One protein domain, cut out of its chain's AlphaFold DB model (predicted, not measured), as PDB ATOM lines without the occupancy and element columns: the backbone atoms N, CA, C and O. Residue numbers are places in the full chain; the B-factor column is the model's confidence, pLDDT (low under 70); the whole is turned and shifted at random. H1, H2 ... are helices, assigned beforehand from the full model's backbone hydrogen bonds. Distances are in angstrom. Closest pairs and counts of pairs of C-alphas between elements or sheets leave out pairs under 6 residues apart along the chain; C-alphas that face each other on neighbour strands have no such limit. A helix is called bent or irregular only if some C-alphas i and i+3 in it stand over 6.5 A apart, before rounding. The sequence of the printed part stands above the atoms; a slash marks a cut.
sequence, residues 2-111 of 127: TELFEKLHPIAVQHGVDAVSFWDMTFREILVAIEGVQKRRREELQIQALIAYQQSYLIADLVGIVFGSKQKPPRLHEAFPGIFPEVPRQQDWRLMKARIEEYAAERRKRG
ATOM      1  N   THR A   2     147.866 121.359 127.294       78.25
ATOM      2  CA  THR A   2     148.417 120.601 126.155       78.25
ATOM      3  C   THR A   2     147.587 120.738 124.875       78.25
ATOM      4  O   THR A   2     148.139 121.051 123.833       78.25
ATOM      5  N   GLU A   3     146.252 120.669 124.958       87.25
ATOM      6  CA  GLU A   3     145.370 120.841 123.785       87.25
ATOM      7  C   GLU A   3     145.536 122.180 123.044       87.25
ATOM      8  O   GLU A   3     145.279 122.257 121.843       87.25
ATOM      9  N   LEU A   4     145.940 123.249 123.743       87.44
ATOM     10  CA  LEU A   4     146.179 124.551 123.117       87.44
ATOM     11  C   LEU A   4     147.455 124.518 122.272       87.44
ATOM     12  O   LEU A   4     147.444 124.991 121.139       87.44
ATOM     13  N   PHE A   5     148.532 123.946 122.814       88.75
ATOM     14  CA  PHE A   5     149.805 123.805 122.108       88.75
ATOM     15  C   PHE A   5     149.687 122.842 120.926       88.75
ATOM     16  O   PHE A   5     150.189 123.160 119.856       88.75
ATOM     17  N   GLU A   6     148.925 121.755 121.062       90.44
ATOM     18  CA  GLU A   6     148.621 120.834 119.956       90.44
ATOM     19  C   GLU A   6     147.902 121.535 118.791       90.44
ATOM     20  O   GLU A   6     148.212 121.307 117.624       90.44
ATOM     21  N   LYS A   7     146.965 122.448 119.088       91.81
ATOM     22  CA  LYS A   7     146.287 123.256 118.057       91.81
ATOM     23  C   LYS A   7     147.180 124.349 117.472       91.81
ATOM     24  O   LYS A   7     147.023 124.697 116.303       91.81
ATOM     25  N   LEU A   8     148.086 124.910 118.272       91.06
ATOM     26  CA  LEU A   8     148.988 125.984 117.853       91.06
ATOM     27  C   LEU A   8     150.167 125.464 117.025       91.06
ATOM     28  O   LEU A   8     150.616 126.160 116.119       91.06
ATOM     29  N   HIS A   9     150.635 124.248 117.300       91.88
ATOM     30  CA  HIS A   9     151.752 123.602 116.616       91.88
ATOM     31  C   HIS A   9     151.654 123.662 115.080       91.88
ATOM     32  O   HIS A   9     152.562 124.221 114.461       91.88
ATOM     33  N   PRO A  10     150.564 123.210 114.423       94.12
ATOM     34  CA  PRO A  10     150.470 123.283 112.964       94.12
ATOM     35  C   PRO A  10     150.487 124.724 112.433       94.12
ATOM     36  O   PRO A  10     151.039 124.977 111.365       94.12
ATOM     37  N   ILE A  11     149.925 125.678 113.182       92.44
ATOM     38  CA  ILE A  11     149.913 127.100 112.813       92.44
ATOM     39  C   ILE A  11     151.336 127.664 112.888       92.44
ATOM     40  O   ILE A  11     151.799 128.309 111.951       92.44
ATOM     41  N   ALA A  12     152.056 127.389 113.974       91.62
ATOM     42  CA  ALA A  12     153.432 127.834 114.154       91.62
ATOM     43  C   ALA A  12     154.350 127.281 113.051       91.62
ATOM     44  O   ALA A  12     155.094 128.046 112.434       91.62
ATOM     45  N   VAL A  13     154.227 125.989 112.732       92.44
ATOM     46  CA  VAL A  13     154.995 125.344 111.656       92.44
ATOM     47  C   VAL A  13     154.672 125.953 110.289       92.44
ATOM     48  O   VAL A  13     155.580 126.263 109.520       92.44
ATOM     49  N   GLN A  14     153.395 126.218 109.994       92.25
ATOM     50  CA  GLN A  14     152.994 126.914 108.764       92.25
ATOM     51  C   GLN A  14     153.617 128.315 108.659       92.25
ATOM     52  O   GLN A  14     153.928 128.786 107.562       92.25
ATOM     53  N   HIS A  15     153.796 128.981 109.796       90.12
ATOM     54  CA  HIS A  15     154.437 130.283 109.905       90.12
ATOM     55  C   HIS A  15     155.961 130.196 110.086       90.12
ATOM     56  O   HIS A  15     156.577 131.195 110.433       90.12
ATOM     57  N   GLY A  16     156.586 129.051 109.798       86.94
ATOM     58  CA  GLY A  16     158.043 128.920 109.713       86.94
ATOM     59  C   GLY A  16     158.754 128.671 111.042       86.94
ATOM     60  O   GLY A  16     159.979 128.769 111.086       86.94
ATOM     61  N   VAL A  17     158.022 128.348 112.112       91.69
ATOM     62  CA  VAL A  17     158.624 127.833 113.347       91.69
ATOM     63  C   VAL A  17     159.060 126.387 113.113       91.69
ATOM     64  O   VAL A  17     158.291 125.576 112.603       91.69
ATOM     65  N   ASP A  18     160.297 126.061 113.481       92.62
ATOM     66  CA  ASP A  18     160.798 124.692 113.398       92.62
ATOM     67  C   ASP A  18     160.009 123.761 114.337       92.62
ATOM     68  O   ASP A  18     159.791 124.076 115.507       92.62
ATOM     69  N   ALA A  19     159.581 122.607 113.819       90.31
ATOM     70  CA  ALA A  19     158.700 121.686 114.539       90.31
ATOM     71  C   ALA A  19     159.372 121.058 115.769       90.31
ATOM     72  O   ALA A  19     158.693 120.733 116.742       90.31
ATOM     73  N   VAL A  20     160.700 120.895 115.739       89.56
ATOM     74  CA  VAL A  20     161.456 120.376 116.885       89.56
ATOM     75  C   VAL A  20     161.575 121.465 117.944       89.56
ATOM     76  O   VAL A  20     161.234 121.241 119.101       89.56
ATOM     77  N   SER A  21     161.962 122.668 117.521       88.88
ATOM     78  CA  SER A  21     162.161 123.818 118.404       88.88
ATOM     79  C   SER A  21     160.864 124.312 119.054       88.88
ATOM     80  O   SER A  21     160.909 124.871 120.145       88.88
ATOM     81  N   PHE A  22     159.702 124.102 118.425       92.19
ATOM     82  CA  PHE A  22     158.401 124.555 118.931       92.19
ATOM     83  C   PHE A  22     158.115 124.115 120.373       92.19
ATOM     84  O   PHE A  22     157.595 124.904 121.162       92.19
ATOM     85  N   TRP A  23     158.440 122.866 120.714       92.25
ATOM     86  CA  TRP A  23     158.145 122.304 122.036       92.25
ATOM     87  C   TRP A  23     159.011 122.901 123.147       92.25
ATOM     88  O   TRP A  23     158.593 122.902 124.305       92.25
ATOM     89  N   ASP A  24     160.164 123.461 122.779       93.19
ATOM     90  CA  ASP A  24     161.103 124.117 123.689       93.19
ATOM     91  C   ASP A  24     160.871 125.638 123.787       93.19
ATOM     92  O   ASP A  24     161.487 126.311 124.613       93.19
ATOM     93  N   MET A  25     159.970 126.198 122.968       91.69
ATOM     94  CA  MET A  25     159.646 127.626 122.965       91.69
ATOM     95  C   MET A  25     158.540 127.973 123.963       91.69
ATOM     96  O   MET A  25     157.529 127.283 124.120       91.69
ATOM     97  N   THR A  26     158.667 129.140 124.588       92.81
ATOM     98  CA  THR A  26     157.573 129.736 125.355       92.81
ATOM     99  C   THR A  26     156.461 130.223 124.425       92.81
ATOM    100  O   THR A  26     156.686 130.616 123.279       92.81
ATOM    101  N   PHE A  27     155.232 130.300 124.947       89.69
ATOM    102  CA  PHE A  27     154.087 130.832 124.199       89.69
ATOM    103  C   PHE A  27     154.360 132.220 123.589       89.69
ATOM    104  O   PHE A  27     153.956 132.503 122.463       89.69
ATOM    105  N   ARG A  28     155.090 133.081 124.310       92.38
ATOM    106  CA  ARG A  28     155.437 134.425 123.835       92.38
ATOM    107  C   ARG A  28     156.411 134.389 122.660       92.38
ATOM    108  O   ARG A  28     156.252 135.174 121.732       92.38
ATOM    109  N   GLU A  29     157.394 133.496 122.687       92.69
ATOM    110  CA  GLU A  29     158.351 133.341 121.586       92.69
ATOM    111  C   GLU A  29     157.664 132.807 120.330       92.69
ATOM    112  O   GLU A  29     157.935 133.299 119.237       92.69
ATOM    113  N   ILE A  30     156.714 131.876 120.485       92.00
ATOM    114  CA  ILE A  30     155.907 131.368 119.367       92.00
ATOM    115  C   ILE A  30     155.111 132.509 118.722       92.00
ATOM    116  O   ILE A  30     155.127 132.653 117.500       92.00
ATOM    117  N   LEU A  31     154.452 133.352 119.524       92.56
ATOM    118  CA  LEU A  31     153.711 134.504 119.001       92.56
ATOM    119  C   LEU A  31     154.620 135.487 118.257       92.56
ATOM    120  O   LEU A  31     154.299 135.869 117.135       92.56
ATOM    121  N   VAL A  32     155.769 135.846 118.835       94.56
ATOM    122  CA  VAL A  32     156.728 136.760 118.192       94.56
ATOM    123  C   VAL A  32     157.244 136.184 116.869       94.56
ATOM    124  O   VAL A  32     157.375 136.922 115.892       94.56
ATOM    125  N   ALA A  33     157.499 134.875 116.805       92.19
ATOM    126  CA  ALA A  33     157.919 134.214 115.573       92.19
ATOM    127  C   ALA A  33     156.828 134.285 114.489       92.19
ATOM    128  O   ALA A  33     157.106 134.688 113.356       92.19
ATOM    129  N   ILE A  34     155.577 133.973 114.848       92.38
ATOM    130  CA  ILE A  34     154.427 134.058 113.934       92.38
ATOM    131  C   ILE A  34     154.237 135.497 113.432       92.38
ATOM    132  O   ILE A  34     154.116 135.718 112.224       92.38
ATOM    133  N   GLU A  35     154.245 136.481 114.333       93.44
ATOM    134  CA  GLU A  35     154.105 137.904 113.998       93.44
ATOM    135  C   GLU A  35     155.225 138.385 113.071       93.44
ATOM    136  O   GLU A  35     154.964 139.096 112.096       93.44
ATOM    137  N   GLY A  36     156.466 137.962 113.326       93.50
ATOM    138  CA  GLY A  36     157.616 138.281 112.484       93.50
ATOM    139  C   GLY A  36     157.441 137.786 111.048       93.50
ATOM    140  O   GLY A  36     157.653 138.545 110.097       93.50
ATOM    141  N   VAL A  37     156.978 136.546 110.875       93.31
ATOM    142  CA  VAL A  37     156.711 135.985 109.542       93.31
ATOM    143  C   VAL A  37     155.521 136.659 108.867       93.31
ATOM    144  O   VAL A  37     155.590 136.965 107.675       93.31
ATOM    145  N   GLN A  38     154.447 136.956 109.602       91.62
ATOM    146  CA  GLN A  38     153.312 137.702 109.053       91.62
ATOM    147  C   GLN A  38     153.722 139.100 108.578       91.62
ATOM    148  O   GLN A  38     153.320 139.520 107.488       91.62
ATOM    149  N   LYS A  39     154.559 139.799 109.352       92.62
ATOM    150  CA  LYS A  39     155.093 141.114 108.985       92.62
ATOM    151  C   LYS A  39     155.925 141.037 107.707       92.62
ATOM    152  O   LYS A  39     155.640 141.772 106.765       92.62
ATOM    153  N   ARG A  40     156.879 140.103 107.636       93.56
ATOM    154  CA  ARG A  40     157.704 139.897 106.438       93.56
ATOM    155  C   ARG A  40     156.851 139.581 105.210       93.56
ATOM    156  O   ARG A  40     157.029 140.188 104.160       93.56
ATOM    157  N   ARG A  41     155.870 138.683 105.345       92.81
ATOM    158  CA  ARG A  41     154.960 138.329 104.247       92.81
ATOM    159  C   ARG A  41     154.138 139.528 103.775       92.81
ATOM    160  O   ARG A  41     153.897 139.677 102.581       92.81
ATOM    161  N   ARG A  42     153.711 140.397 104.695       92.56
ATOM    162  CA  ARG A  42     153.011 141.639 104.350       92.56
ATOM    163  C   ARG A  42     153.910 142.602 103.574       92.56
ATOM    164  O   ARG A  42     153.452 143.171 102.588       92.56
ATOM    165  N   GLU A  43     155.157 142.771 103.997       94.31
ATOM    166  CA  GLU A  43     156.145 143.603 103.296       94.31
ATOM    167  C   GLU A  43     156.426 143.061 101.886       94.31
ATOM    168  O   GLU A  43     156.411 143.817 100.915       94.31
ATOM    169  N   GLU A  44     156.574 141.742 101.739       95.69
ATOM    170  CA  GLU A  44     156.742 141.084 100.436       95.69
ATOM    171  C   GLU A  44     155.532 141.322  99.515       95.69
ATOM    172  O   GLU A  44     155.706 141.697  98.354       95.69
ATOM    173  N   LEU A  45     154.305 141.187 100.033       94.44
ATOM    174  CA  LEU A  45     153.082 141.490  99.278       94.44
ATOM    175  C   LEU A  45     152.993 142.968  98.878       94.44
ATOM    176  O   LEU A  45     152.553 143.273  97.771       94.44
ATOM    177  N   GLN A  46     153.422 143.889  99.744       94.00
ATOM    178  CA  GLN A  46     153.471 145.319  99.426       94.00
ATOM    179  C   GLN A  46     154.457 145.609  98.292       94.00
ATOM    180  O   GLN A  46     154.114 146.341  97.363       94.00
ATOM    181  N   ILE A  47     155.648 145.008  98.327       95.81
ATOM    182  CA  ILE A  47     156.650 145.146  97.261       95.81
ATOM    183  C   ILE A  47     156.098 144.596  95.940       95.81
ATOM    184  O   ILE A  47     156.170 145.272  94.914       95.81
ATOM    185  N   GLN A  48     155.498 143.403  95.962       96.00
ATOM    186  CA  GLN A  48     154.889 142.802  94.771       96.00
ATOM    187  C   GLN A  48     153.761 143.670  94.203       96.00
ATOM    188  O   GLN A  48     153.716 143.901  92.994       96.00
ATOM    189  N   ALA A  49     152.892 144.203  95.065       94.69
ATOM    190  CA  ALA A  49     151.817 145.101  94.658       94.69
ATOM    191  C   ALA A  49     152.356 146.394  94.024       94.69
ATOM    192  O   ALA A  49     151.836 146.830  93.000       94.69
ATOM    193  N   LEU A  50     153.427 146.984  94.572       94.25
ATOM    194  CA  LEU A  50     154.070 148.170  93.991       94.25
ATOM    195  C   LEU A  50     154.671 147.889  92.611       94.25
ATOM    196  O   LEU A  50     154.494 148.690  91.692       94.25
ATOM    197  N   ILE A  51     155.348 146.752  92.445       95.62
ATOM    198  CA  ILE A  51     155.921 146.349  91.154       95.62
ATOM    199  C   ILE A  51     154.808 146.143  90.123       95.62
ATOM    200  O   ILE A  51     154.873 146.708  89.032       95.62
ATOM    201  N   ALA A  52     153.767 145.385  90.477       94.75
ATOM    202  CA  ALA A  52     152.623 145.142  89.602       94.75
ATOM    203  C   ALA A  52     151.902 146.450  89.233       94.75
ATOM    204  O   ALA A  52     151.527 146.657  88.078       94.75
ATOM    205  N   TYR A  53     151.766 147.370  90.189       94.31
ATOM    206  CA  TYR A  53     151.195 148.691  89.950       94.31
ATOM    207  C   TYR A  53     152.024 149.502  88.949       94.31
ATOM    208  O   TYR A  53     151.479 150.026  87.976       94.31
ATOM    209  N   GLN A  54     153.345 149.550  89.133       93.31
ATOM    210  CA  GLN A  54     154.247 150.243  88.214       93.31
ATOM    211  C   GLN A  54     154.197 149.638  86.805       93.31
ATOM    212  O   GLN A  54     154.143 150.372  85.818       93.31
ATOM    213  N   GLN A  55     154.162 148.310  86.698       94.06
ATOM    214  CA  GLN A  55     153.989 147.623  85.418       94.06
ATOM    215  C   GLN A  55     152.659 147.996  84.760       94.06
ATOM    216  O   GLN A  55     152.636 148.313  83.573       94.06
ATOM    217  N   SER A  56     151.565 148.026  85.525       91.25
ATOM    218  CA  SER A  56     150.252 148.407  84.999       91.25
ATOM    219  C   SER A  56     150.244 149.831  84.436       91.25
ATOM    220  O   SER A  56     149.641 150.069  83.392       91.25
ATOM    221  N   TYR A  57     150.969 150.759  85.072       90.25
ATOM    222  CA  TYR A  57     151.108 152.132  84.596       90.25
ATOM    223  C   TYR A  57     151.853 152.198  83.259       90.25
ATOM    224  O   TYR A  57     151.375 152.836  82.326       90.25
ATOM    225  N   LEU A  58     152.983 151.492  83.141       91.94
ATOM    226  CA  LEU A  58     153.762 151.435  81.898       91.94
ATOM    227  C   LEU A  58     152.968 150.800  80.747       91.94
ATOM    228  O   LEU A  58     153.030 151.270  79.615       91.94
ATOM    229  N   ILE A  59     152.195 149.751  81.039       91.06
ATOM    230  CA  ILE A  59     151.320 149.109  80.051       91.06
ATOM    231  C   ILE A  59     150.213 150.072  79.619       91.06
ATOM    232  O   ILE A  59     149.970 150.212  78.423       91.06
ATOM    233  N   ALA A  60     149.555 150.750  80.563       89.38
ATOM    234  CA  ALA A  60     148.500 151.713  80.254       89.38
ATOM    235  C   ALA A  60     149.020 152.871  79.389       89.38
ATOM    236  O   ALA A  60     148.341 153.266  78.443       89.38
ATOM    237  N   ASP A  61     150.227 153.367  79.668       89.31
ATOM    238  CA  ASP A  61     150.875 154.418  78.881       89.31
ATOM    239  C   ASP A  61     151.161 153.954  77.445       89.31
ATOM    240  O   ASP A  61     150.734 154.594  76.483       89.31
ATOM    241  N   LEU A  62     151.770 152.774  77.280       90.50
ATOM    242  CA  LEU A  62     152.047 152.203  75.960       90.50
ATOM    243  C   LEU A  62     150.760 151.953  75.158       90.50
ATOM    244  O   LEU A  62     150.676 152.301  73.980       90.50
ATOM    245  N   VAL A  63     149.740 151.374  75.796       89.56
ATOM    246  CA  VAL A  63     148.422 151.156  75.181       89.56
ATOM    247  C   VAL A  63     147.774 152.492  74.814       89.56
ATOM    248  O   VAL A  63     147.162 152.604  73.752       89.56
ATOM    249  N   GLY A  64     147.933 153.519  75.647       90.00
ATOM    250  CA  GLY A  64     147.458 154.868  75.365       90.00
ATOM    251  C   GLY A  64     148.120 155.484  74.134       90.00
ATOM    252  O   GLY A  64     147.420 156.035  73.284       90.00
ATOM    253  N   ILE A  65     149.438 155.320  73.985       88.94
ATOM    254  CA  ILE A  65     150.197 155.782  72.812       88.94
ATOM    255  C   ILE A  65     149.742 155.057  71.537       88.94
ATOM    256  O   ILE A  65     149.531 155.700  70.511       88.94
ATOM    257  N   VAL A  66     149.577 153.733  71.590       92.50
ATOM    258  CA  VAL A  66     149.274 152.912  70.402       92.50
ATOM    259  C   VAL A  66     147.808 153.020  69.974       92.50
ATOM    260  O   VAL A  66     147.518 153.089  68.781       92.50
ATOM    261  N   PHE A  67     146.877 153.029  70.930       91.81
ATOM    262  CA  PHE A  67     145.437 152.924  70.661       91.81
ATOM    263  C   PHE A  67     144.651 154.208  70.967       91.81
ATOM    264  O   PHE A  67     143.430 154.228  70.818       91.81
ATOM    265  N   GLY A  68     145.310 155.279  71.420       86.56
ATOM    266  CA  GLY A  68     144.657 156.550  71.760       86.56
ATOM    267  C   GLY A  68     143.779 156.498  73.019       86.56
ATOM    268  O   GLY A  68     142.988 157.414  73.260       86.56
ATOM    269  N   SER A  69     143.890 155.436  73.824       79.50
ATOM    270  CA  SER A  69     143.167 155.312  75.093       79.50
ATOM    271  C   SER A  69     143.710 156.299  76.128       79.50
ATOM    272  O   SER A  69     144.915 156.483  76.264       79.50
ATOM    273  N   LYS A  70     142.815 156.923  76.899       78.25
ATOM    274  CA  LYS A  70     143.165 157.823  78.016       78.25
ATOM    275  C   LYS A  70     142.822 157.228  79.383       78.25
ATOM    276  O   LYS A  70     142.748 157.960  80.371       78.25
ATOM    277  N   GLN A  71     142.548 155.923  79.445       79.25
ATOM    278  CA  GLN A  71     142.246 155.269  80.715       79.25
ATOM    279  C   GLN A  71     143.486 155.247  81.601       79.25
ATOM    280  O   GLN A  71     144.541 154.749  81.218       79.25
ATOM    281  N   LYS A  72     143.335 155.801  82.802       78.00
ATOM    282  CA  LYS A  72     144.356 155.738  83.841       78.00
ATOM    283  C   LYS A  72     144.142 154.473  84.671       78.00
ATOM    284  O   LYS A  72     142.984 154.115  84.905       78.00
ATOM    285  N   PRO A  73     145.216 153.820  85.138       82.75
ATOM    286  CA  PRO A  73     145.081 152.725  86.085       82.75
ATOM    287  C   PRO A  73     144.362 153.201  87.367       82.75
ATOM    288  O   PRO A  73     144.465 154.382  87.723       82.75
ATOM    289  N   PRO A  74     143.621 152.305  88.050       85.69
ATOM    290  CA  PRO A  74     142.991 152.597  89.340       85.69
ATOM    291  C   PRO A  74     144.045 152.979  90.381       85.69
ATOM    292  O   PRO A  74     145.232 152.749  90.169       85.69
ATOM    293  N   ARG A  75     143.654 153.551  91.523       86.81
ATOM    294  CA  ARG A  75     144.633 153.892  92.571       86.81
ATOM    295  C   ARG A  75     145.195 152.627  93.220       86.81
ATOM    296  O   ARG A  75     144.508 151.618  93.322       86.81
ATOM    297  N   LEU A  76     146.418 152.695  93.755       86.94
ATOM    298  CA  LEU A  76     147.095 151.547  94.380       86.94
ATOM    299  C   LEU A  76     146.238 150.831  95.447       86.94
ATOM    300  O   LEU A  76     146.172 149.607  95.463       86.94
ATOM    301  N   HIS A  77     145.549 151.584  96.307       86.25
ATOM    302  CA  HIS A  77     144.672 151.036  97.353       86.25
ATOM    303  C   HIS A  77     143.353 150.462  96.816       86.25
ATOM    304  O   HIS A  77     142.762 149.603  97.463       86.25
ATOM    305  N   GLU A  78     142.894 150.924  95.649       87.75
ATOM    306  CA  GLU A  78     141.722 150.366  94.960       87.75
ATOM    307  C   GLU A  78     142.094 149.058  94.250       87.75
ATOM    308  O   GLU A  78     141.333 148.096  94.290       87.75
ATOM    309  N   ALA A  79     143.281 149.009  93.637       88.50
ATOM    310  CA  ALA A  79     143.801 147.831  92.946       88.50
ATOM    311  C   ALA A  79     144.188 146.695  93.910       88.50
ATOM    312  O   ALA A  79     144.031 145.523  93.576       88.50
ATOM    313  N   PHE A  80     144.690 147.041  95.100       91.12
ATOM    314  CA  PHE A  80     145.204 146.094  96.089       91.12
ATOM    315  C   PHE A  80     144.604 146.349  97.486       91.12
ATOM    316  O   PHE A  80     145.300 146.842  98.386       91.12
ATOM    317  N   PRO A  81     143.314 146.025  97.696       88.69
ATOM    318  CA  PRO A  81     142.644 146.257  98.971       88.69
ATOM    319  C   PRO A  81     143.261 145.405 100.093       88.69
ATOM    320  O   PRO A  81     143.577 144.232  99.910       88.69
ATOM    321  N   GLY A  82     143.437 145.999 101.278       86.81
ATOM    322  CA  GLY A  82     143.904 145.305 102.489       86.81
ATOM    323  C   GLY A  82     145.419 145.079 102.609       86.81
ATOM    324  O   GLY A  82     145.894 144.731 103.690       86.81
ATOM    325  N   ILE A  83     146.206 145.312 101.551       88.62
ATOM    326  CA  ILE A  83     147.675 145.159 101.589       88.62
ATOM    327  C   ILE A  83     148.338 146.372 102.261       88.62
ATOM    328  O   ILE A  83     149.198 146.249 103.150       88.62
ATOM    329  N   PHE A  84     147.901 147.562 101.861       87.25
ATOM    330  CA  PHE A  84     148.387 148.834 102.382       87.25
ATOM    331  C   PHE A  84     147.525 149.301 103.560       87.25
ATOM    332  O   PHE A  84     146.327 149.014 103.587       87.25
ATOM    333  N   PRO A  85     148.109 149.991 104.556       81.69
ATOM    334  CA  PRO A  85     147.311 150.657 105.578       81.69
ATOM    335  C   PRO A  85     146.366 151.658 104.908       81.69
ATOM    336  O   PRO A  85     146.752 152.333 103.951       81.69
ATOM    337  N   GLU A  86     145.132 151.751 105.405       73.56
ATOM    338  CA  GLU A  86     144.210 152.777 104.935       73.56
ATOM    339  C   GLU A  86     144.845 154.145 105.162       73.56
ATOM    340  O   GLU A  86     145.212 154.510 106.282       73.56
ATOM    341  N   VAL A  87     145.006 154.899 104.078       66.12
ATOM    342  CA  VAL A  87     145.426 156.288 104.187       66.12
ATOM    343  C   VAL A  87     144.287 157.005 104.911       66.12
ATOM    344  O   VAL A  87     143.147 156.904 104.441       66.12
ATOM    345  N   PRO A  88     144.533 157.695 106.040       65.00
ATOM    346  CA  PRO A  88     143.476 158.445 106.699       65.00
ATOM    347  C   PRO A  88     142.850 159.373 105.661       65.00
ATOM    348  O   PRO A  88     143.562 160.135 104.999       65.00
ATOM    349  N   ARG A  89     141.528 159.256 105.466       67.31
ATOM    350  CA  ARG A  89     140.792 160.129 104.544       67.31
ATOM    351  C   ARG A  89     141.191 161.561 104.863       67.31
ATOM    352  O   ARG A  89     141.092 161.979 106.016       67.31
ATOM    353  N   GLN A  90     141.676 162.265 103.845       64.06
ATOM    354  CA  GLN A  90     142.126 163.646 103.945       64.06
ATOM    355  C   GLN A  90     141.055 164.439 104.706       64.06
ATOM    356  O   GLN A  90     139.906 164.512 104.268       64.06
ATOM    357  N   GLN A  91     141.396 164.911 105.906       64.25
ATOM    358  CA  GLN A  91     140.441 165.577 106.785       64.25
ATOM    359  C   GLN A  91     139.962 166.846 106.073       64.25
ATOM    360  O   GLN A  91     140.791 167.596 105.558       64.25
ATOM    361  N   ASP A  92     138.643 167.063 105.999       78.75
ATOM    362  CA  ASP A  92     138.076 168.216 105.294       78.75
ATOM    363  C   ASP A  92     138.704 169.501 105.851       78.75
ATOM    364  O   ASP A  92     138.591 169.808 107.043       78.75
ATOM    365  N   TRP A  93     139.416 170.241 105.002       78.81
ATOM    366  CA  TRP A  93     140.169 171.430 105.399       78.81
ATOM    367  C   TRP A  93     139.260 172.487 106.042       78.81
ATOM    368  O   TRP A  93     139.718 173.283 106.863       78.81
ATOM    369  N   ARG A  94     137.959 172.461 105.721       78.38
ATOM    370  CA  ARG A  94     136.935 173.312 106.340       78.38
ATOM    371  C   ARG A  94     136.764 173.011 107.827       78.38
ATOM    372  O   ARG A  94     136.675 173.940 108.625       78.38
ATOM    373  N   LEU A  95     136.783 171.732 108.205       79.88
ATOM    374  CA  LEU A  95     136.728 171.303 109.605       79.88
ATOM    375  C   LEU A  95     138.011 171.684 110.348       79.88
ATOM    376  O   LEU A  95     137.950 172.103 111.501       79.88
ATOM    377  N   MET A  96     139.167 171.589 109.684       78.06
ATOM    378  CA  MET A  96     140.436 172.045 110.261       78.06
ATOM    379  C   MET A  96     140.425 173.560 110.503       78.06
ATOM    380  O   MET A  96     140.783 174.014 111.586       78.06
ATOM    381  N   LYS A  97     139.953 174.343 109.525       83.81
ATOM    382  CA  LYS A  97     139.842 175.800 109.642       83.81
ATOM    383  C   LYS A  97     138.919 176.211 110.793       83.81
ATOM    384  O   LYS A  97     139.320 177.038 111.605       83.81
ATOM    385  N   ALA A  98     137.748 175.584 110.910       86.69
ATOM    386  CA  ALA A  98     136.813 175.851 112.003       86.69
ATOM    387  C   ALA A  98     137.438 175.582 113.387       86.69
ATOM    388  O   ALA A  98     137.303 176.404 114.289       86.69
ATOM    389  N   ARG A  99     138.200 174.488 113.540       86.56
ATOM    390  CA  ARG A  99     138.922 174.179 114.791       86.56
ATOM    391  C   ARG A  99     139.995 175.211 115.126       86.56
ATOM    392  O   ARG A  99     140.157 175.573 116.287       86.56
ATOM    393  N   ILE A 100     140.736 175.679 114.121       85.94
ATOM    394  CA  ILE A 100     141.756 176.719 114.306       85.94
ATOM    395  C   ILE A 100     141.096 178.034 114.737       85.94
ATOM    396  O   ILE A 100     141.602 178.705 115.635       85.94
ATOM    397  N   GLU A 101     139.964 178.392 114.130       87.31
ATOM    398  CA  GLU A 101     139.200 179.594 114.481       87.31
ATOM    399  C   GLU A 101     138.619 179.514 115.900       87.31
ATOM    400  O   GLU A 101     138.719 180.486 116.652       87.31
ATOM    401  N   GLU A 102     138.086 178.359 116.298       84.06
ATOM    402  CA  GLU A 102     137.571 178.107 117.648       84.06
ATOM    403  C   GLU A 102     138.686 178.188 118.700       84.06
ATOM    404  O   GLU A 102     138.580 178.953 119.661       84.06
ATOM    405  N   TYR A 103     139.816 177.514 118.460       82.12
ATOM    406  CA  TYR A 103     140.995 177.591 119.326       82.12
ATOM    407  C   TYR A 103     141.544 179.024 119.432       82.12
ATOM    408  O   TYR A 103     141.886 179.497 120.519       82.12
ATOM    409  N   ALA A 104     141.589 179.764 118.318       85.31
ATOM    410  CA  ALA A 104     141.997 181.167 118.318       85.31
ATOM    411  C   ALA A 104     141.017 182.054 119.106       85.31
ATOM    412  O   ALA A 104     141.453 182.965 119.814       85.31
ATOM    413  N   ALA A 105     139.710 181.798 119.016       83.69
ATOM    414  CA  ALA A 105     138.691 182.522 119.773       83.69
ATOM    415  C   ALA A 105     138.783 182.240 121.281       83.69
ATOM    416  O   ALA A 105     138.703 183.176 122.083       83.69
ATOM    417  N   GLU A 106     139.012 180.988 121.683       79.31
ATOM    418  CA  GLU A 106     139.251 180.621 123.083       79.31
ATOM    419  C   GLU A 106     140.527 181.257 123.637       79.31
ATOM    420  O   GLU A 106     140.523 181.810 124.742       79.31
ATOM    421  N   ARG A 107     141.608 181.260 122.851       73.12
ATOM    422  CA  ARG A 107     142.874 181.895 123.235       73.12
ATOM    423  C   ARG A 107     142.734 183.411 123.401       73.12
ATOM    424  O   ARG A 107     143.278 183.973 124.349       73.12
ATOM    425  N   ARG A 108     141.943 184.073 122.542       75.88
ATOM    426  CA  ARG A 108     141.599 185.504 122.683       75.88
ATOM    427  C   ARG A 108     140.810 185.783 123.964       75.88
ATOM    428  O   ARG A 108     141.093 186.771 124.633       75.88
ATOM    429  N   LYS A 109     139.867 184.907 124.337       77.31
ATOM    430  CA  LYS A 109     139.099 185.020 125.595       77.31
ATOM    431  C   LYS A 109     139.972 184.830 126.839       77.31
ATOM    432  O   LYS A 109     139.685 185.426 127.871       77.31
ATOM    433  N   ARG A 110     141.038 184.030 126.740       71.69
ATOM    434  CA  ARG A 110     141.978 183.745 127.838       71.69
ATOM    435  C   ARG A 110     142.993 184.871 128.102       71.69
ATOM    436  O   ARG A 110     143.672 184.841 129.119       71.69
ATOM    437  N   GLY A 111     143.090 185.871 127.221       66.56
ATOM    438  CA  GLY A 111     143.946 187.047 127.428       66.56
ATOM    439  C   GLY A 111     145.455 186.779 127.341       66.56
ATOM    440  O   GLY A 111     146.253 187.618 127.758       66.56
TER     441      GLY A 111
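This is residues 2 to 111 of the 127 residues of an uncharacterized protein of Bacillus thermozeamaize (UniProt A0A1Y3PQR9). One very long helix, H3, makes a rod; H1 and the short H2 make a small head where H3 begins, and after H3 residues 68 to 75 fold back beside it as far as the short H4. From there a long link leads away to H5, which sticks out as a free arm with residues 88 to 111. The printed part has 110 residues with five named helices, in the order H1, H2, H3, H4, H5, and no named strand; the class is all helix. It is extended, with a radius of gyration of the C-alphas of 24.8 A, and flat, spanning 64 by 63 by 18 A.

H1, residues 2 to 14, is close to but not clearly touching H2, residues 21 to 24; their closest C-alphas, of His 9 and Phe 22, are 7.1 A apart. H1 only just touches H3, residues 27 to 67, with 3 pairs of C-alphas within 8 A, through residue 12 alone; the closest C-alphas, of Ala 12 and Ile 34, are 6.3 A apart. H1 and H3 run the same way at a shallow tilt of 32 degrees. H4, residues 76 to 79, only just touches H3, also with 3 pairs; the closest C-alphas are those of Tyr 53 and Leu 76, 6.7 A. H5, residues 93 to 109, touches no helix. Every O i to N i+4 pair is within hydrogen-bond range in H3 and H5, and 7 of 9 are in H1; H2 and H4 are too short for such a pair.

H1 begins at C-alpha 2 (148.417, 120.601, 126.155) and is only just irregular, with C-alphas 7 and 10 6.6 A apart. H3 measures 58.6 A from first to last C-alpha, ending at C-alpha 67 (145.437, 152.924, 70.661). H1 measures 19.1 A, H2 5.4 A, H4 5.2 A and H5 24.4 A, ending at C-alpha 109 (139.099, 185.020, 125.595).

The two C-alphas farthest apart, of Val 20 and Gly 111, are 69.7 A apart. The printed part has no cut; the link from H4 to H5, 13 residues, is long. Residues 87 to 91 and residue 111 have pLDDT under 70.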